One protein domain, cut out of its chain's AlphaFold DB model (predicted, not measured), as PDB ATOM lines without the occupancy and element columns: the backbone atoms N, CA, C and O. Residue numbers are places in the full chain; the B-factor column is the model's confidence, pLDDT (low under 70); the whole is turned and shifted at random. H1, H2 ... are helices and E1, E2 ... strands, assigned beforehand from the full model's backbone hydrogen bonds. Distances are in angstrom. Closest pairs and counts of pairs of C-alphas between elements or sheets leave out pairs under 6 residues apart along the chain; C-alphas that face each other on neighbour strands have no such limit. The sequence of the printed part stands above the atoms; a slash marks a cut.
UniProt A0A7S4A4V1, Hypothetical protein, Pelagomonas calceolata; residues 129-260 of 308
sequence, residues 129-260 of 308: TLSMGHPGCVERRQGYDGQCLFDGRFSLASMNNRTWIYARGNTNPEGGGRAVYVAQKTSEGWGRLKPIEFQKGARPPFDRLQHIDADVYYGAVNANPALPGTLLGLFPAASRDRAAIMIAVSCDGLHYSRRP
ATOM      1  N   THR A 129     -31.484   5.332 -18.008       73.25
ATOM      2  CA  THR A 129     -31.329   4.385 -19.106       73.25
ATOM      3  C   THR A 129     -30.623   5.030 -20.288       73.25
ATOM      4  O   THR A 129     -30.923   6.178 -20.614       73.25
ATOM      5  N   LEU A 130     -29.724   4.305 -20.955       76.06
ATOM      6  CA  LEU A 130     -29.178   4.733 -22.242       76.06
ATOM      7  C   LEU A 130     -30.001   4.067 -23.350       76.06
ATOM      8  O   LEU A 130     -29.858   2.872 -23.602       76.06
ATOM      9  N   SER A 131     -30.916   4.819 -23.959       77.31
ATOM     10  CA  SER A 131     -31.789   4.305 -25.019       77.31
ATOM     11  C   SER A 131     -31.112   4.382 -26.390       77.31
ATOM     12  O   SER A 131     -30.140   5.104 -26.593       77.31
ATOM     13  N   MET A 132     -31.626   3.656 -27.377       78.56
ATOM     14  CA  MET A 132     -31.039   3.680 -28.725       78.56
ATOM     15  C   MET A 132     -31.242   5.037 -29.410       78.56
ATOM     16  O   MET A 132     -30.391   5.487 -30.167       78.56
ATOM     17  N   GLY A 133     -32.334   5.735 -29.092       82.00
ATOM     18  CA  GLY A 133     -32.584   7.112 -29.524       82.00
ATOM     19  C   GLY A 133     -31.969   8.167 -28.602       82.00
ATOM     20  O   GLY A 133     -32.440   9.304 -28.595       82.00
ATOM     21  N   HIS A 134     -30.986   7.807 -27.766       86.69
ATOM     22  CA  HIS A 134     -30.445   8.740 -26.780       86.69
ATOM     23  C   HIS A 134     -29.878   9.996 -27.461       86.69
ATOM     24  O   HIS A 134     -29.165   9.883 -28.463       86.69
ATOM     25  N   PRO A 135     -30.133  11.209 -26.937       91.19
ATOM     26  CA  PRO A 135     -29.656  12.433 -27.565       91.19
ATOM     27  C   PRO A 135     -28.146  12.425 -27.827       91.19
ATOM     28  O   PRO A 135     -27.344  12.125 -26.941       91.19
ATOM     29  N   GLY A 136     -27.749  12.831 -29.035       89.69
ATOM     30  CA  GLY A 136     -26.342  12.894 -29.454       89.69
ATOM     31  C   GLY A 136     -25.740  11.554 -29.862       89.69
ATOM     32  O   GLY A 136     -24.558  11.503 -30.202       89.69
ATOM     33  N   CYS A 137     -26.537  10.490 -29.851       86.50
ATOM     34  CA  CYS A 137     -26.096   9.223 -30.379       86.50
ATOM     35  C   CYS A 137     -25.952   9.264 -31.905       86.50
ATOM     36  O   CYS A 137     -26.705   9.949 -32.597       86.50
ATOM     37  N   VAL A 138     -24.935   8.569 -32.416       86.25
ATOM     38  CA  VAL A 138     -24.640   8.483 -33.846       86.25
ATOM     39  C   VAL A 138     -24.429   7.018 -34.199       86.25
ATOM     40  O   VAL A 138     -23.434   6.408 -33.809       86.25
ATOM     41  N   GLU A 139     -25.370   6.486 -34.966       87.38
ATOM     42  CA  GLU A 139     -25.276   5.204 -35.647       87.38
ATOM     43  C   GLU A 139     -25.435   5.466 -37.134       87.38
ATOM     44  O   GLU A 139     -26.498   5.888 -37.588       87.38
ATOM     45  N   ARG A 140     -24.340   5.307 -37.879       88.12
ATOM     46  CA  ARG A 140     -24.341   5.577 -39.319       88.12
ATOM     47  C   ARG A 140     -24.565   4.336 -40.163       88.12
ATOM     48  O   ARG A 140     -24.822   4.499 -41.352       88.12
ATOM     49  N   ARG A 141     -24.449   3.128 -39.595       85.81
ATOM     50  CA  ARG A 141     -24.662   1.893 -40.355       85.81
ATOM     51  C   ARG A 141     -26.076   1.864 -40.920       85.81
ATOM     52  O   ARG A 141     -27.036   2.288 -40.275       85.81
ATOM     53  N   GLN A 142     -26.192   1.331 -42.126       86.75
ATOM     54  CA  GLN A 142     -27.482   1.148 -42.780       86.75
ATOM     55  C   GLN A 142     -28.363   0.165 -41.989       86.75
ATOM     56  O   GLN A 142     -27.858  -0.789 -41.398       86.75
ATOM     57  N   GLY A 143     -29.678   0.403 -41.982       84.25
ATOM     58  CA  GLY A 143     -30.667  -0.472 -41.335       84.25
ATOM     59  C   GLY A 143     -30.942  -0.192 -39.852       84.25
ATOM     60  O   GLY A 143     -31.663  -0.966 -39.228       84.25
ATOM     61  N   TYR A 144     -30.386   0.886 -39.291       81.00
ATOM     62  CA  TYR A 144     -30.600   1.272 -37.890       81.00
ATOM     63  C   TYR A 144     -31.373   2.586 -37.708       81.00
ATOM     64  O   TYR A 144     -31.643   2.957 -36.575       81.00
ATOM     65  N   ASP A 145     -31.723   3.304 -38.779       83.00
ATOM     66  CA  ASP A 145     -32.548   4.528 -38.741       83.00
ATOM     67  C   ASP A 145     -32.101   5.572 -37.694       83.00
ATOM     68  O   ASP A 145     -32.906   6.220 -37.027       83.00
ATOM     69  N   GLY A 146     -30.782   5.712 -37.515       78.50
ATOM     70  CA  GLY A 146     -30.179   6.611 -36.525       78.50
ATOM     71  C   GLY A 146     -30.282   6.137 -35.069       78.50
ATOM     72  O   GLY A 146     -29.809   6.833 -34.170       78.50
ATOM     73  N   GLN A 147     -30.859   4.961 -34.819       84.12
ATOM     74  CA  GLN A 147     -30.901   4.319 -33.511       84.12
ATOM     75  C   GLN A 147     -29.564   3.661 -33.198       84.12
ATOM     76  O   GLN A 147     -29.061   2.827 -33.942       84.12
ATOM     77  N   CYS A 148     -28.998   3.985 -32.048       80.69
ATOM     78  CA  CYS A 148     -27.729   3.429 -31.644       80.69
ATOM     79  C   CYS A 148     -27.791   1.987 -31.193       80.69
ATOM     80  O   CYS A 148     -28.371   1.664 -30.156       80.69
ATOM     81  N   LEU A 149     -27.035   1.157 -31.908       78.62
ATOM     82  CA  LEU A 149     -26.546  -0.091 -31.363       78.62
ATOM     83  C   LEU A 149     -25.292   0.193 -30.545       78.62
ATOM     84  O   LEU A 149     -24.198   0.430 -31.070       78.62
ATOM     85  N   PHE A 150     -25.453   0.137 -29.231       77.56
ATOM     86  CA  PHE A 150     -24.323   0.115 -28.320       77.56
ATOM     87  C   PHE A 150     -23.679  -1.261 -28.360       77.56
ATOM     88  O   PHE A 150     -23.933  -2.130 -27.535       77.56
ATOM     89  N   ASP A 151     -22.863  -1.478 -29.375       72.00
ATOM     90  CA  ASP A 151     -22.166  -2.732 -29.537       72.00
ATOM     91  C   ASP A 151     -20.874  -2.699 -28.722       72.00
ATOM     92  O   ASP A 151     -19.932  -1.972 -29.029       72.00
ATOM     93  N   GLY A 152     -20.782  -3.527 -27.692       72.00
ATOM     94  CA  GLY A 152     -19.567  -3.676 -26.908       72.00
ATOM     95  C   GLY A 152     -19.575  -2.912 -25.591       72.00
ATOM     96  O   GLY A 152     -20.553  -2.322 -25.147       72.00
ATOM     97  N   ARG A 153     -18.445  -3.006 -24.896       79.38
ATOM     98  CA  ARG A 153     -18.406  -2.793 -23.453       79.38
ATOM     99  C   ARG A 153     -18.677  -1.335 -23.068       79.38
ATOM    100  O   ARG A 153     -17.992  -0.427 -23.540       79.38
ATOM    101  N   PHE A 154     -19.605  -1.149 -22.133       86.62
ATOM    102  CA  PHE A 154     -19.741   0.101 -21.399       86.62
ATOM    103  C   PHE A 154     -18.650   0.240 -20.338       86.62
ATOM    104  O   PHE A 154     -18.230  -0.742 -19.725       86.62
ATOM    105  N   SER A 155     -18.268   1.478 -20.041       90.06
ATOM    106  CA  SER A 155     -17.521   1.797 -18.821       90.06
ATOM    107  C   SER A 155     -18.212   2.902 -18.052       90.06
ATOM    108  O   SER A 155     -18.764   3.826 -18.643       90.06
ATOM    109  N   LEU A 156     -18.146   2.816 -16.730       91.25
ATOM    110  CA  LEU A 156     -18.588   3.864 -15.827       91.25
ATOM    111  C   LEU A 156     -17.375   4.384 -15.074       91.25
ATOM    112  O   LEU A 156     -16.546   3.598 -14.623       91.25
ATOM    113  N   ALA A 157     -17.282   5.698 -14.924       93.06
ATOM    114  CA  ALA A 157     -16.203   6.313 -14.169       93.06
ATOM    115  C   ALA A 157     -16.720   7.475 -13.327       93.06
ATOM    116  O   ALA A 157     -17.590   8.226 -13.769       93.06
ATOM    117  N   SER A 158     -16.137   7.647 -12.144       92.81
ATOM    118  CA  SER A 158     -16.403   8.784 -11.265       92.81
ATOM    119  C   SER A 158     -15.196   9.709 -11.201       92.81
ATOM    120  O   SER A 158     -14.059   9.251 -11.097       92.81
ATOM    121  N   MET A 159     -15.433  11.016 -11.277       94.25
ATOM    122  CA  MET A 159     -14.412  12.049 -11.114       94.25
ATOM    123  C   MET A 159     -15.061  13.335 -10.613       94.25
ATOM    124  O   MET A 159     -15.995  13.833 -11.239       94.25
ATOM    125  N   ASN A 160     -14.534  13.907  -9.525       93.31
ATOM    126  CA  ASN A 160     -15.002  15.177  -8.951       93.31
ATOM    127  C   ASN A 160     -16.526  15.194  -8.709       93.31
ATOM    128  O   ASN A 160     -17.212  16.122  -9.134       93.31
ATOM    129  N   ASN A 161     -17.052  14.136  -8.077       91.81
ATOM    130  CA  ASN A 161     -18.484  13.924  -7.814       91.81
ATOM    131  C   ASN A 161     -19.373  13.907  -9.070       91.81
ATOM    132  O   ASN A 161     -20.574  14.159  -9.000       91.81
ATOM    133  N   ARG A 162     -18.790  13.619 -10.236       94.38
ATOM    134  CA  ARG A 162     -19.519  13.433 -11.491       94.38
ATOM    135  C   ARG A 162     -19.312  12.019 -11.980       94.38
ATOM    136  O   ARG A 162     -18.176  11.549 -12.049       94.38
ATOM    137  N   THR A 163     -20.400  11.393 -12.400       93.06
ATOM    138  CA  THR A 163     -20.339  10.100 -13.071       93.06
ATOM    139  C   THR A 163     -20.431  10.261 -14.580       93.06
ATOM    140  O   THR A 163     -21.225  11.052 -15.091       93.06
ATOM    141  N   TRP A 164     -19.653   9.453 -15.284       94.75
ATOM    142  CA  TRP A 164     -19.581   9.383 -16.733       94.75
ATOM    143  C   TRP A 164     -19.889   7.961 -17.188       94.75
ATOM    144  O   TRP A 164     -19.408   7.011 -16.570       94.75
ATOM    145  N   ILE A 165     -20.643   7.820 -18.277       92.69
ATOM    146  CA  ILE A 165     -20.784   6.568 -19.019       92.69
ATOM    147  C   ILE A 165     -20.060   6.693 -20.352       92.69
ATOM    148  O   ILE A 165     -20.204   7.697 -21.046       92.69
ATOM    149  N   TYR A 166     -19.295   5.664 -20.695       92.88
ATOM    150  CA  TYR A 166     -18.606   5.529 -21.967       92.88
ATOM    151  C   TYR A 166     -19.213   4.369 -22.735       92.88
ATOM    152  O   TYR A 166     -19.304   3.258 -22.211       92.88
ATOM    153  N   ALA A 167     -19.601   4.630 -23.973       89.94
ATOM    154  CA  ALA A 167     -20.251   3.671 -24.850       89.94
ATOM    155  C   ALA A 167     -19.599   3.692 -26.228       89.94
ATOM    156  O   ALA A 167     -19.099   4.724 -26.667       89.94
ATOM    157  N   ARG A 168     -19.600   2.561 -26.929       88.00
ATOM    158  CA  ARG A 168     -19.190   2.546 -28.334       88.00
ATOM    159  C   ARG A 168     -20.312   3.110 -29.202       88.00
ATOM    160  O   ARG A 168     -21.474   2.785 -28.984       88.00
ATOM    161  N   GLY A 169     -19.946   3.903 -30.199       85.50
ATOM    162  CA  GLY A 169     -20.798   4.261 -31.328       85.50
ATOM    163  C   GLY A 169     -20.145   3.848 -32.644       85.50
ATOM    164  O   GLY A 169     -18.933   3.608 -32.705       85.50
ATOM    165  N   ASN A 170     -20.951   3.754 -33.698       85.94
ATOM    166  CA  ASN A 170     -20.503   3.337 -35.024       85.94
ATOM    167  C   ASN A 170     -20.707   4.511 -35.991       85.94
ATOM    168  O   ASN A 170     -21.829   4.917 -36.293       85.94
ATOM    169  N   THR A 171     -19.599   5.100 -36.439       84.75
ATOM    170  CA  THR A 171     -19.601   6.400 -37.133       84.75
ATOM    171  C   THR A 171     -19.430   6.302 -38.647       84.75
ATOM    172  O   THR A 171     -19.532   7.323 -39.333       84.75
ATOM    173  N   ASN A 172     -19.210   5.094 -39.174       84.12
ATOM    174  CA  ASN A 172     -19.060   4.826 -40.603       84.12
ATOM    175  C   ASN A 172     -20.265   4.022 -41.140       84.12
ATOM    176  O   ASN A 172     -20.596   2.984 -40.558       84.12
ATOM    177  N   PRO A 173     -20.927   4.478 -42.223       83.00
ATOM    178  CA  PRO A 173     -22.075   3.784 -42.807       83.00
ATOM    179  C   PRO A 173     -21.782   2.401 -43.397       83.00
ATOM    180  O   PRO A 173     -22.667   1.550 -43.385       83.00
ATOM    181  N   GLU A 174     -20.558   2.155 -43.864       81.94
ATOM    182  CA  GLU A 174     -20.155   0.890 -44.502       81.94
ATOM    183  C   GLU A 174     -19.649  -0.157 -43.490       81.94
ATOM    184  O   GLU A 174     -19.278  -1.272 -43.851       81.94
ATOM    185  N   GLY A 175     -19.635   0.192 -42.199       73.81
ATOM    186  CA  GLY A 175     -18.976  -0.578 -41.147       73.81
ATOM    187  C   GLY A 175     -17.582  -0.039 -40.805       73.81
ATOM    188  O   GLY A 175     -16.999   0.771 -41.523       73.81
ATOM    189  N   GLY A 176     -17.055  -0.447 -39.646       73.88
ATOM    190  CA  GLY A 176     -15.884   0.209 -39.046       73.88
ATOM    191  C   GLY A 176     -16.226   1.599 -38.491       73.88
ATOM    192  O   GLY A 176     -17.372   1.854 -38.112       73.88
ATOM    193  N   GLY A 177     -15.234   2.490 -38.397       79.44
ATOM    194  CA  GLY A 177     -15.384   3.827 -37.815       79.44
ATOM    195  C   GLY A 177     -15.913   3.794 -36.381       79.44
ATOM    196  O   GLY A 177     -16.823   4.547 -36.023       79.44
ATOM    197  N   ARG A 178     -15.421   2.866 -35.563       87.00
ATOM    198  CA  ARG A 178     -15.830   2.713 -34.165       87.00
ATOM    199  C   ARG A 178     -15.251   3.858 -33.350       87.00
ATOM    200  O   ARG A 178     -14.048   4.101 -33.381       87.00
ATOM    201  N   ALA A 179     -16.098   4.536 -32.591       88.56
ATOM    202  CA  ALA A 179     -15.679   5.604 -31.696       88.56
ATOM    203  C   ALA A 179     -16.244   5.378 -30.297       88.56
ATOM    204  O   ALA A 179     -17.235   4.674 -30.107       88.56
ATOM    205  N   VAL A 180     -15.613   5.998 -29.305       91.25
ATOM    206  CA  VAL A 180     -16.130   6.015 -27.939       91.25
ATOM    207  C   VAL A 180     -16.875   7.321 -27.731       91.25
ATOM    208  O   VAL A 180     -16.354   8.400 -27.998       91.25
ATOM    209  N   TYR A 181     -18.095   7.206 -27.244       92.62
ATOM    210  CA  TYR A 181     -18.951   8.298 -26.832       92.62
ATOM    211  C   TYR A 181     -18.985   8.356 -25.316       92.62
ATOM    212  O   TYR A 181     -18.832   7.339 -24.641       92.62
ATOM    213  N   VAL A 182     -19.212   9.549 -24.789       95.12
ATOM    214  CA  VAL A 182     -19.351   9.805 -23.367       95.12
ATOM    215  C   VAL A 182     -20.615  10.610 -23.093       95.12
ATOM    216  O   VAL A 182     -20.958  11.525 -23.843       95.12
ATOM    217  N   ALA A 183     -21.295  10.282 -21.999       94.50
ATOM    218  CA  ALA A 183     -22.333  11.112 -21.404       94.50
ATOM    219  C   ALA A 183     -22.067  11.284 -19.904       94.50
ATOM    220  O   ALA A 183     -21.633  10.356 -19.221       94.50
ATOM    221  N   GLN A 184     -22.334  12.481 -19.386       95.31
ATOM    222  CA  GLN A 184     -22.304  12.747 -17.949       95.31
ATOM    223  C   GLN A 184     -23.679  12.450 -17.345       95.31
ATOM    224  O   GLN A 184     -24.699  12.773 -17.955       95.31
ATOM    225  N   LYS A 185     -23.717  11.892 -16.136       92.12
ATOM    226  CA  LYS A 185     -24.943  11.792 -15.342       92.12
ATOM    227  C   LYS A 185     -25.394  13.187 -14.882       92.12
ATOM    228  O   LYS A 185     -24.575  13.990 -14.428       92.12
ATOM    229  N   THR A 186     -26.688  13.453 -14.994       91.81
ATOM    230  CA  THR A 186     -27.413  14.655 -14.564       91.81
ATOM    231  C   THR A 186     -28.531  14.260 -13.587       91.81
ATOM    232  O   THR A 186     -28.696  13.081 -13.267       91.81
ATOM    233  N   SER A 187     -29.303  15.236 -13.099       89.31
ATOM    234  CA  SER A 187     -30.509  14.993 -12.290       89.31
ATOM    235  C   SER A 187     -31.622  14.281 -13.065       89.31
ATOM    236  O   SER A 187     -32.391  13.535 -12.473       89.31
ATOM    237  N   GLU A 188     -31.691  14.491 -14.380       87.44
ATOM    238  CA  GLU A 188     -32.712  13.926 -15.276       87.44
ATOM    239  C   GLU A 188     -32.272  12.604 -15.920       87.44
ATOM    240  O   GLU A 188     -33.074  11.897 -16.525       87.44
ATOM    241  N   GLY A 189     -30.993  12.247 -15.789       86.88
ATOM    242  CA  GLY A 189     -30.461  10.962 -16.211       86.88
ATOM    243  C   GLY A 189     -29.128  11.065 -16.929       86.88
ATOM    244  O   GLY A 189     -28.201  11.680 -16.416       86.88
ATOM    245  N   TRP A 190     -28.971  10.416 -18.082       90.25
ATOM    246  CA  TRP A 190     -27.757  10.578 -18.885       90.25
ATOM    247  C   TRP A 190     -27.897  11.797 -19.790       90.25
ATOM    248  O   TRP A 190     -28.849  11.904 -20.558       90.25
ATOM    249  N   GLY A 191     -26.930  12.711 -19.730       93.25
ATOM    250  CA  GLY A 191     -26.864  13.842 -20.651       93.25
ATOM    251  C   GLY A 191     -26.619  13.407 -22.099       93.25
ATOM    252  O   GLY A 191     -26.458  12.226 -22.404       93.25
ATOM    253  N   ARG A 192     -26.552  14.379 -23.010       94.50
ATOM    254  CA  ARG A 192     -26.276  14.133 -24.433       94.50
ATOM    255  C   ARG A 192     -24.942  13.397 -24.627       94.50
ATOM    256  O   ARG A 192     -23.922  13.838 -24.095       94.50
ATOM    257  N   LEU A 193     -24.945  12.341 -25.442       93.06
ATOM    258  CA  LEU A 193     -23.732  11.647 -25.869       93.06
ATOM    259  C   LEU A 193     -22.873  12.554 -26.756       93.06
ATOM    260  O   LEU A 193     -23.374  13.279 -27.620       93.06
ATOM    261  N   LYS A 194     -21.561  12.502 -26.539       94.12
ATOM    262  CA  LYS A 194     -20.551  13.206 -27.336       94.12
ATOM    263  C   LYS A 194     -19.397  12.256 -27.645       94.12
ATOM    264  O   LYS A 194     -19.025  11.504 -26.747       94.12
ATOM    265  N   PRO A 195     -18.816  12.266 -28.855       91.44
ATOM    266  CA  PRO A 195     -17.596  11.510 -29.106       91.44
ATOM    267  C   PRO A 195     -16.479  12.033 -28.195       91.44
ATOM    268  O   PRO A 195     -16.363  13.243 -27.996       91.44
ATOM    269  N   ILE A 196     -15.670  11.139 -27.627       91.69
ATOM    270  CA  ILE A 196     -14.467  11.560 -26.906       91.69
ATOM    271  C   ILE A 196     -13.455  12.142 -27.890       91.69
ATOM    272  O   ILE A 196     -13.358  11.715 -29.041       91.69
ATOM    273  N   GLU A 197     -12.651  13.081 -27.411       88.38
ATOM    274  CA  GLU A 197     -11.653  13.749 -28.235       88.38
ATOM    275  C   GLU A 197     -10.246  13.419 -27.747       88.38
ATOM    276  O   GLU A 197      -9.839  13.809 -26.652       88.38
ATOM    277  N   PHE A 198      -9.462  12.740 -28.579       84.38
ATOM    278  CA  PHE A 198      -8.023  12.618 -28.358       84.38
ATOM    279  C   PHE A 198      -7.331  13.888 -28.855       84.38
ATOM    280  O   PHE A 198      -7.443  14.234 -30.027       84.38
ATOM    281  N   GLN A 199      -6.624  14.610 -27.987       80.00
ATOM    282  CA  GLN A 199      -6.016  15.897 -28.350       80.00
ATOM    283  C   GLN A 199      -4.946  15.767 -29.460       80.00
ATOM    284  O   GLN A 199      -4.096  14.874 -29.424       80.00
ATOM    285  N   LYS A 200      -4.949  16.706 -30.427       63.75
ATOM    286  CA  LYS A 200      -4.061  16.721 -31.612       63.75
ATOM    287  C   LYS A 200      -2.561  16.654 -31.267       63.75
ATOM    288  O   LYS A 200      -2.078  17.288 -30.325       63.75
ATOM    289  N   GLY A 201      -1.796  15.943 -32.104       58.25
ATOM    290  CA  GLY A 201      -0.334  15.803 -31.996       58.25
ATOM    291  C   GLY A 201       0.137  14.625 -31.139       58.25
ATOM    292  O   GLY A 201       1.276  14.614 -30.661       58.25
ATOM    293  N   ALA A 202      -0.733  13.650 -30.894       59.47
ATOM    294  CA  ALA A 202      -0.325  12.368 -30.347       59.47
ATOM    295  C   ALA A 202       0.492  11.583 -31.400       59.47
ATOM    296  O   ALA A 202       0.316  11.773 -32.598       59.47
ATOM    297  N   ARG A 203       1.458  10.759 -30.971       57.81
ATOM    298  CA  ARG A 203       2.305   9.997 -31.913       57.81
ATOM    299  C   ARG A 203       1.474   8.934 -32.634       57.81
ATOM    300  O   ARG A 203       0.562   8.414 -32.001       57.81
ATOM    301  N   PRO A 204       1.832   8.507 -33.852       54.66
ATOM    302  CA  PRO A 204       1.209   7.348 -34.481       54.66
ATOM    303  C   PRO A 204       1.115   6.136 -33.533       54.66
ATOM    304  O   PRO A 204       2.088   5.855 -32.823       54.66
ATOM    305  N   PRO A 205      -0.029   5.423 -33.492       56.50
ATOM    306  CA  PRO A 205      -1.215   5.599 -34.346       56.50
ATOM    307  C   PRO A 205      -2.245   6.629 -33.830       56.50
ATOM    308  O   PRO A 205      -3.333   6.723 -34.383       56.50
ATOM    309  N   PHE A 206      -1.952   7.381 -32.765       58.91
ATOM    310  CA  PHE A 206      -2.950   8.203 -32.074       58.91
ATOM    311  C   PHE A 206      -3.445   9.418 -32.877       58.91
ATOM    312  O   PHE A 206      -4.582   9.847 -32.702       58.91
ATOM    313  N   ASP A 207      -2.600   9.985 -33.735       60.78
ATOM    314  CA  ASP A 207      -2.978  11.041 -34.680       60.78
ATOM    315  C   ASP A 207      -4.007  10.558 -35.707       60.78
ATOM    316  O   ASP A 207      -4.847  11.342 -36.137       60.78
ATOM    317  N   ARG A 208      -3.992   9.260 -36.035       62.34
ATOM    318  CA  ARG A 208      -4.896   8.646 -37.013       62.34
ATOM    319  C   ARG A 208      -6.285   8.322 -36.475       62.34
ATOM    320  O   ARG A 208      -7.177   8.035 -37.251       62.34
ATOM    321  N   LEU A 209      -6.522   8.410 -35.169       61.72
ATOM    322  CA  LEU A 209      -7.819   8.021 -34.587       61.72
ATOM    323  C   LEU A 209      -8.941   9.016 -34.811       61.72
ATOM    324  O   LEU A 209     -10.101   8.701 -34.573       61.72
ATOM    325  N   GLN A 210      -8.588  10.221 -35.243       60.56
ATOM    326  CA  GLN A 210      -9.560  11.181 -35.745       60.56
ATOM    327  C   GLN A 210      -9.873  10.958 -37.233       60.56
ATOM    328  O   GLN A 210     -10.706  11.672 -37.785       60.56
ATOM    329  N   HIS A 211      -9.202  10.009 -37.896       62.88
ATOM    330  CA  HIS A 211      -9.434   9.679 -39.297       62.88
ATOM    331  C   HIS A 211     -10.482   8.570 -39.430       62.88
ATOM    332  O   HIS A 211     -10.709   7.778 -38.518       62.88
ATOM    333  N   ILE A 212     -11.132   8.531 -40.594       63.12
ATOM    334  CA  ILE A 212     -12.286   7.662 -40.875       63.12
ATOM    335  C   ILE A 212     -11.943   6.162 -40.831       63.12
ATOM    336  O   ILE A 212     -12.839   5.323 -40.791       63.12
ATOM    337  N   ASP A 213     -10.654   5.830 -40.909       70.94
ATOM    338  CA  ASP A 213     -10.111   4.482 -41.075       70.94
ATOM    339  C   ASP A 213      -9.603   3.859 -39.767       70.94
ATOM    340  O   ASP A 213      -8.999   2.782 -39.787       70.94
ATOM    341  N   ALA A 214      -9.838   4.525 -38.637       76.31
ATOM    342  CA  ALA A 214      -9.443   4.046 -37.329       76.31
ATOM    343  C   ALA A 214     -10.657   3.686 -36.464       76.31
ATOM    344  O   ALA A 214     -11.662   4.393 -36.410       76.31
ATOM    345  N   ASP A 215     -10.525   2.575 -35.753       86.00
ATOM    346  CA  ASP A 215     -11.511   2.028 -34.841       86.00
ATOM    347  C   ASP A 215     -10.995   2.114 -33.412       86.00
ATOM    348  O   ASP A 215      -9.960   1.536 -33.085       86.00
ATOM    349  N   VAL A 216     -11.762   2.744 -32.530       88.00
ATOM    350  CA  VAL A 216     -11.653   2.561 -31.083       88.00
ATOM    351  C   VAL A 216     -12.785   1.643 -30.641       88.00
ATOM    352  O   VAL A 216     -13.955   2.019 -30.658       88.00
ATOM    353  N   TYR A 217     -12.441   0.418 -30.246       85.62
ATOM    354  CA  TYR A 217     -13.436  -0.625 -29.981       85.62
ATOM    355  C   TYR A 217     -14.263  -0.361 -28.724       85.62
ATOM    356  O   TYR A 217     -15.453  -0.653 -28.708       85.62
ATOM    357  N   TYR A 218     -13.638   0.144 -27.663       88.00
ATOM    358  CA  TYR A 218     -14.299   0.606 -26.442       88.00
ATOM    359  C   TYR A 218     -13.304   1.421 -25.606       88.00
ATOM    360  O   TYR A 218     -12.096   1.382 -25.845       88.00
ATOM    361  N   GLY A 219     -13.805   2.150 -24.609       90.06
ATOM    362  CA  GLY A 219     -12.970   2.818 -23.612       90.06
ATOM    363  C   GLY A 219     -13.145   2.168 -22.252       90.06
ATOM    364  O   GLY A 219     -14.228   2.267 -21.692       90.06
ATOM    365  N   ALA A 220     -12.109   1.526 -21.708       91.62
ATOM    366  CA  ALA A 220     -12.057   1.115 -20.304       91.62
ATOM    367  C   ALA A 220     -11.560   2.296 -19.467       91.62
ATOM    368  O   ALA A 220     -10.355   2.521 -19.353       91.62
ATOM    369  N   VAL A 221     -12.499   3.075 -18.936       93.31
ATOM    370  CA  VAL A 221     -12.218   4.327 -18.228       93.31
ATOM    371  C   VAL A 221     -12.528   4.166 -16.751       93.31
ATOM    372  O   VAL A 221     -13.600   3.688 -16.405       93.31
ATOM    373  N   ASN A 222     -11.604   4.603 -15.897       92.88
ATOM    374  CA  ASN A 222     -11.762   4.642 -14.446       92.88
ATOM    375  C   ASN A 222     -11.167   5.930 -13.864       92.88
ATOM    376  O   ASN A 222     -10.420   6.645 -14.538       92.88
ATOM    377  N   ALA A 223     -11.463   6.204 -12.591       92.19
ATOM    378  CA  ALA A 223     -10.730   7.204 -11.819       92.19
ATOM    379  C   ALA A 223      -9.225   6.900 -11.853       92.19
ATOM    380  O   ALA A 223      -8.813   5.743 -11.766       92.19
ATOM    381  N   ASN A 224      -8.398   7.932 -12.002       92.75
ATOM    382  CA  ASN A 224      -6.956   7.760 -12.071       92.75
ATOM    383  C   ASN A 224      -6.367   7.597 -10.656       92.75
ATOM    384  O   ASN A 224      -6.333   8.575  -9.906       92.75
ATOM    385  N   PRO A 225      -5.841   6.411 -10.287       87.50
ATOM    386  CA  PRO A 225      -5.319   6.181  -8.940       87.50
ATOM    387  C   PRO A 225      -4.031   6.966  -8.654       87.50
ATOM    388  O   PRO A 225      -3.673   7.155  -7.497       87.50
ATOM    389  N   ALA A 226      -3.322   7.414  -9.694       90.56
ATOM    390  CA  ALA A 226      -2.051   8.122  -9.567       90.56
ATOM    391  C   ALA A 226      -2.191   9.652  -9.638       90.56
ATOM    392  O   ALA A 226      -1.236  10.363  -9.330       90.56
ATOM    393  N   LEU A 227      -3.340  10.171 -10.083       89.69
ATOM    394  CA  LEU A 227      -3.567  11.609 -10.236       89.69
ATOM    395  C   LEU A 227      -5.025  11.950  -9.882       89.69
ATOM    396  O   LEU A 227      -5.898  11.865 -10.754       89.69
ATOM    397  N   PRO A 228      -5.292  12.333  -8.620       92.44
ATOM    398  CA  PRO A 228      -6.630  12.683  -8.160       92.44
ATOM    399  C   PRO A 228      -7.301  13.748  -9.033       92.44
ATOM    400  O   PRO A 228      -6.645  14.645  -9.562       92.44
ATOM    401  N   GLY A 229      -8.620  13.636  -9.185       93.56
ATOM    402  CA  GLY A 229      -9.413  14.557 -10.004       93.56
ATOM    403  C   GLY A 229      -9.229  14.387 -11.514       93.56
ATOM    404  O   GLY A 229      -9.596  15.286 -12.268       93.56
ATOM    405  N   THR A 230      -8.678  13.250 -11.954       95.50
ATOM    406  CA  THR A 230      -8.553  12.882 -13.371       95.50
ATOM    407  C   THR A 230      -9.071  11.466 -13.628       95.50
ATOM    408  O   THR A 230      -9.188  10.651 -12.710       95.50
ATOM    409  N   LEU A 231      -9.368  11.163 -14.887       95.56
ATOM    410  CA  LEU A 231      -9.717   9.833 -15.378       95.56
ATOM    411  C   LEU A 231      -8.551   9.228 -16.153       95.56
ATOM    412  O   LEU A 231      -7.840   9.934 -16.864       95.56
ATOM    413  N   LEU A 232      -8.388   7.914 -16.055       94.75
ATOM    414  CA  LEU A 232      -7.475   7.121 -16.865       94.75
ATOM    415  C   LEU A 232      -8.301   6.217 -17.780       94.75
ATOM    416  O   LEU A 232      -9.106   5.419 -17.303       94.75
ATOM    417  N   GLY A 233      -8.089   6.335 -19.086       92.88
ATOM    418  CA  GLY A 233      -8.738   5.503 -20.089       92.88
ATOM    419  C   GLY A 233      -7.753   4.574 -20.786       92.88
ATOM    420  O   GLY A 233      -6.663   5.003 -21.171       92.88
ATOM    421  N   LEU A 234      -8.164   3.318 -20.969       91.88
ATOM    422  CA  LEU A 234      -7.545   2.347 -21.865       91.88
ATOM    423  C   LEU A 234      -8.418   2.166 -23.108       91.88
ATOM    424  O   LEU A 234      -9.607   1.872 -22.993       91.88
ATOM    425  N   PHE A 235      -7.825   2.303 -24.288       89.12
ATOM    426  CA  PHE A 235      -8.549   2.319 -25.555       89.12
ATOM    427  C   PHE A 235      -7.894   1.350 -26.542       89.12
ATOM    428  O   PHE A 235      -6.891   1.700 -27.169       89.12
ATOM    429  N   PRO A 236      -8.397   0.111 -26.668       88.25
ATOM    430  CA  PRO A 236      -8.000  -0.776 -27.750       88.25
ATOM    431  C   PRO A 236      -8.420  -0.162 -29.081       88.25
ATOM    432  O   PRO A 236      -9.606   0.098 -29.311       88.25
ATOM    433  N   ALA A 237      -7.437   0.080 -29.936       84.94
ATOM    434  CA  ALA A 237      -7.636   0.712 -31.220       84.94
ATOM    435  C   ALA A 237      -6.961  -0.062 -32.346       84.94
ATOM    436  O   ALA A 237      -5.901  -0.662 -32.151       84.94
ATOM    437  N   ALA A 238      -7.572  -0.020 -33.523       84.38
ATOM    438  CA  ALA A 238      -7.022  -0.572 -34.749       84.38
ATOM    439  C   ALA A 238      -7.189   0.408 -35.911       84.38
ATOM    440  O   ALA A 238      -8.159   1.150 -35.976       84.38
ATOM    441  N   SER A 239      -6.245   0.381 -36.838       81.31
ATOM    442  CA  SER A 239      -6.333   0.951 -38.180       81.31
ATOM    443  C   SER A 239      -5.969  -0.144 -39.187       81.31
ATOM    444  O   SER A 239      -5.575  -1.240 -38.787       81.31
ATOM    445  N   ARG A 240      -6.065   0.138 -40.493       77.19
ATOM    446  CA  ARG A 240      -5.813  -0.851 -41.567       77.19
ATOM    447  C   ARG A 240      -4.558  -1.717 -41.380       77.19
ATOM    448  O   ARG A 240      -4.587  -2.894 -41.707       77.19
ATOM    449  N   ASP A 241      -3.471  -1.140 -40.880       76.94
ATOM    450  CA  ASP A 241      -2.149  -1.769 -40.788       76.94
ATOM    451  C   ASP A 241      -1.641  -1.958 -39.348       76.94
ATOM    452  O   ASP A 241      -0.527  -2.444 -39.141       76.94
ATOM    453  N   ARG A 242      -2.392  -1.511 -38.332       78.25
ATOM    454  CA  ARG A 242      -1.884  -1.391 -36.955       78.25
ATOM    455  C   ARG A 242      -2.972  -1.632 -35.936       78.25
ATOM    456  O   ARG A 242      -4.123  -1.275 -36.135       78.25
ATOM    457  N   ALA A 243      -2.574  -2.129 -34.777       80.62
ATOM    458  CA  ALA A 243      -3.427  -2.133 -33.605       80.62
ATOM    459  C   ALA A 243      -2.596  -1.957 -32.336       80.62
ATOM    460  O   ALA A 243      -1.422  -2.331 -32.273       80.62
ATOM    461  N   ALA A 244      -3.198  -1.313 -31.343       81.19
ATOM    462  CA  ALA A 244      -2.554  -0.975 -30.087       81.19
ATOM    463  C   ALA A 244      -3.589  -0.828 -28.969       81.19
ATOM    464  O   ALA A 244      -4.734  -0.449 -29.205       81.19
ATOM    465  N   ILE A 245      -3.162  -1.061 -27.727       84.12
ATOM    466  CA  ILE A 245      -3.902  -0.607 -26.549       84.12
ATOM    467  C   ILE A 245      -3.323   0.737 -26.141       84.12
ATOM    468  O   ILE A 245      -2.141   0.859 -25.815       84.12
ATOM    469  N   MET A 246      -4.168   1.753 -26.173       83.25
ATOM    470  CA  MET A 246      -3.781   3.113 -25.858       83.25
ATOM    471  C   MET A 246      -4.180   3.504 -24.459       83.25
ATOM    472  O   MET A 246      -5.074   2.910 -23.867       83.25
ATOM    473  N   ILE A 247      -3.523   4.544 -23.960       88.25
ATOM    474  CA  ILE A 247      -3.682   5.019 -22.595       88.25
ATOM    475  C   ILE A 247      -3.699   6.530 -22.639       88.25
ATOM    476  O   ILE A 247      -2.768   7.137 -23.174       88.25
ATOM    477  N   ALA A 248      -4.737   7.128 -22.078       89.75
ATOM    478  CA  ALA A 248      -4.852   8.572 -22.019       89.75
ATOM    479  C   ALA A 248      -5.500   9.012 -20.710       89.75
ATOM    480  O   ALA A 248      -6.287   8.284 -20.109       89.75
ATOM    481  N   VAL A 249      -5.148  10.218 -20.272       92.69
ATOM    482  CA  VAL A 249      -5.710  10.837 -19.067       92.69
ATOM    483  C   VAL A 249      -6.692  11.919 -19.486       92.69
ATOM    484  O   VAL A 249      -6.364  12.707 -20.373       92.69
ATOM    485  N   SER A 250      -7.853  11.989 -18.849       94.81
ATOM    486  CA  SER A 250      -8.808  13.080 -19.037       94.81
ATOM    487  C   SER A 250      -9.008  13.854 -17.744       94.81
ATOM    488  O   SER A 250      -9.015  13.287 -16.656       94.81
ATOM    489  N   CYS A 251      -9.165  15.164 -17.881       94.94
ATOM    490  CA  CYS A 251      -9.382  16.092 -16.779       94.94
ATOM    491  C   CYS A 251     -10.852  16.595 -16.762       94.94
ATOM    492  O   CYS A 251     -11.256  17.304 -15.845       94.94
ATOM    493  N   ASP A 252     -11.668  16.194 -17.750       94.94
ATOM    494  CA  ASP A 252     -13.080  16.586 -17.901       94.94
ATOM    495  C   ASP A 252     -14.011  15.466 -18.413       94.94
ATOM    496  O   ASP A 252     -15.186  15.718 -18.650       94.94
ATOM    497  N   GLY A 253     -13.507  14.244 -18.594       94.69
ATOM    498  CA  GLY A 253     -14.251  13.093 -19.113       94.69
ATOM    499  C   GLY A 253     -14.494  13.083 -20.624       94.69
ATOM    500  O   GLY A 253     -14.839  12.037 -21.169       94.69
ATOM    501  N   LEU A 254     -14.264  14.195 -21.324       94.94
ATOM    502  CA  LEU A 254     -14.519  14.326 -22.761       94.94
ATOM    503  C   LEU A 254     -13.223  14.358 -23.570       94.94
ATOM    504  O   LEU A 254     -13.089  13.649 -24.568       94.94
ATOM    505  N   HIS A 255     -12.252  15.148 -23.121       92.06
ATOM    506  CA  HIS A 255     -10.988  15.344 -23.810       92.06
ATOM    507  C   HIS A 255      -9.904  14.500 -23.140       92.06
ATOM    508  O   HIS A 255      -9.627  14.632 -21.945       92.06
ATOM    509  N   TYR A 256      -9.262  13.647 -23.926       90.06
ATOM    510  CA  TYR A 256      -8.193  12.760 -23.496       90.06
ATOM    511  C   TYR A 256      -6.843  13.276 -23.999       90.06
ATOM    512  O   TYR A 256      -6.652  13.605 -25.172       90.06
ATOM    513  N   SER A 257      -5.919  13.413 -23.050       78.56
ATOM    514  CA  SER A 257      -4.673  14.164 -23.186       78.56
ATOM    515  C   SER A 257      -3.718  13.643 -24.257       78.56
ATOM    516  O   SER A 257      -3.567  12.442 -24.490       78.56
ATOM    517  N   ARG A 258      -2.967  14.601 -24.813       64.12
ATOM    518  CA  ARG A 258      -1.664  14.387 -25.449       64.12
ATOM    519  C   ARG A 258      -0.623  14.074 -24.367       64.12
ATOM    520  O   ARG A 258      -0.653  14.664 -23.287       64.12
ATOM    521  N   ARG A 259       0.391  13.251 -24.663       49.34
ATOM    522  CA  ARG A 259       1.634  13.293 -23.864       49.34
ATOM    523  C   ARG A 259       2.160  14.741 -23.852       49.34
ATOM    524  O   ARG A 259       2.136  15.375 -24.911       49.34
ATOM    525  N   PRO A 260       2.724  15.264 -22.749       40.81
ATOM    526  CA  PRO A 260       3.491  16.493 -22.833       40.81
ATOM    527  C   PRO A 260       4.639  16.215 -23.800       40.81
ATOM    528  O   PRO A 260       5.468  15.330 -23.568       40.81
TER     529      PRO A 260
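What this domain is: This is residues 129 to 260 of the 308 residues of the protein "Hypothetical protein" of Pelagomonas calceolata (UniProt A0A7S4A4V1). With little regular structure, this is a flat sandwich: two twisted sheets, E1 E2 E3 and branched E4 E5 E6 E7, face to face. The 132 printed residues include, in order, E1, E2, E3, H1, E4, E5, E6 and E7, mostly strand; neighbours are antiparallel. It is compact, radius of gyration of the C-alphas 14.3 A, spans 43 by 41 by 20 A.

Where its parts are: Find C-alpha 155 at (-17.521, 1.797, -18.821), where E1, residues 155 to 159, begins. Then come E2, 162 to 170, 25.6 A; E3, 178 to 184; H1, 206 to 210; E4, 214 to 216; E5, 220 to 223; E6, 231 to 239, 24.7 A; and E7, 242 to 250, ending at (-8.808, 13.080, -19.037).

How they stand to each other: Look beside E6: N 238 and O 215 of E4 are 2.9 A apart; in hairpin E6 and E7, N 235 and O 246 are 2.8 A apart. The closest C-alphas of E1 and E5, Ala 157 and Asn 222, are 4.8 A apart. H1 is on the branched sheet, height 8.2 A; 0 of 1 O i to N i+4 and 1 of 2 O i to N i+3 pairs are within range.

The domain as a whole: The printed part has no cut; E3 to H1 is a long link. Residues 200 to 212 and 258 to 260 have pLDDT under 70.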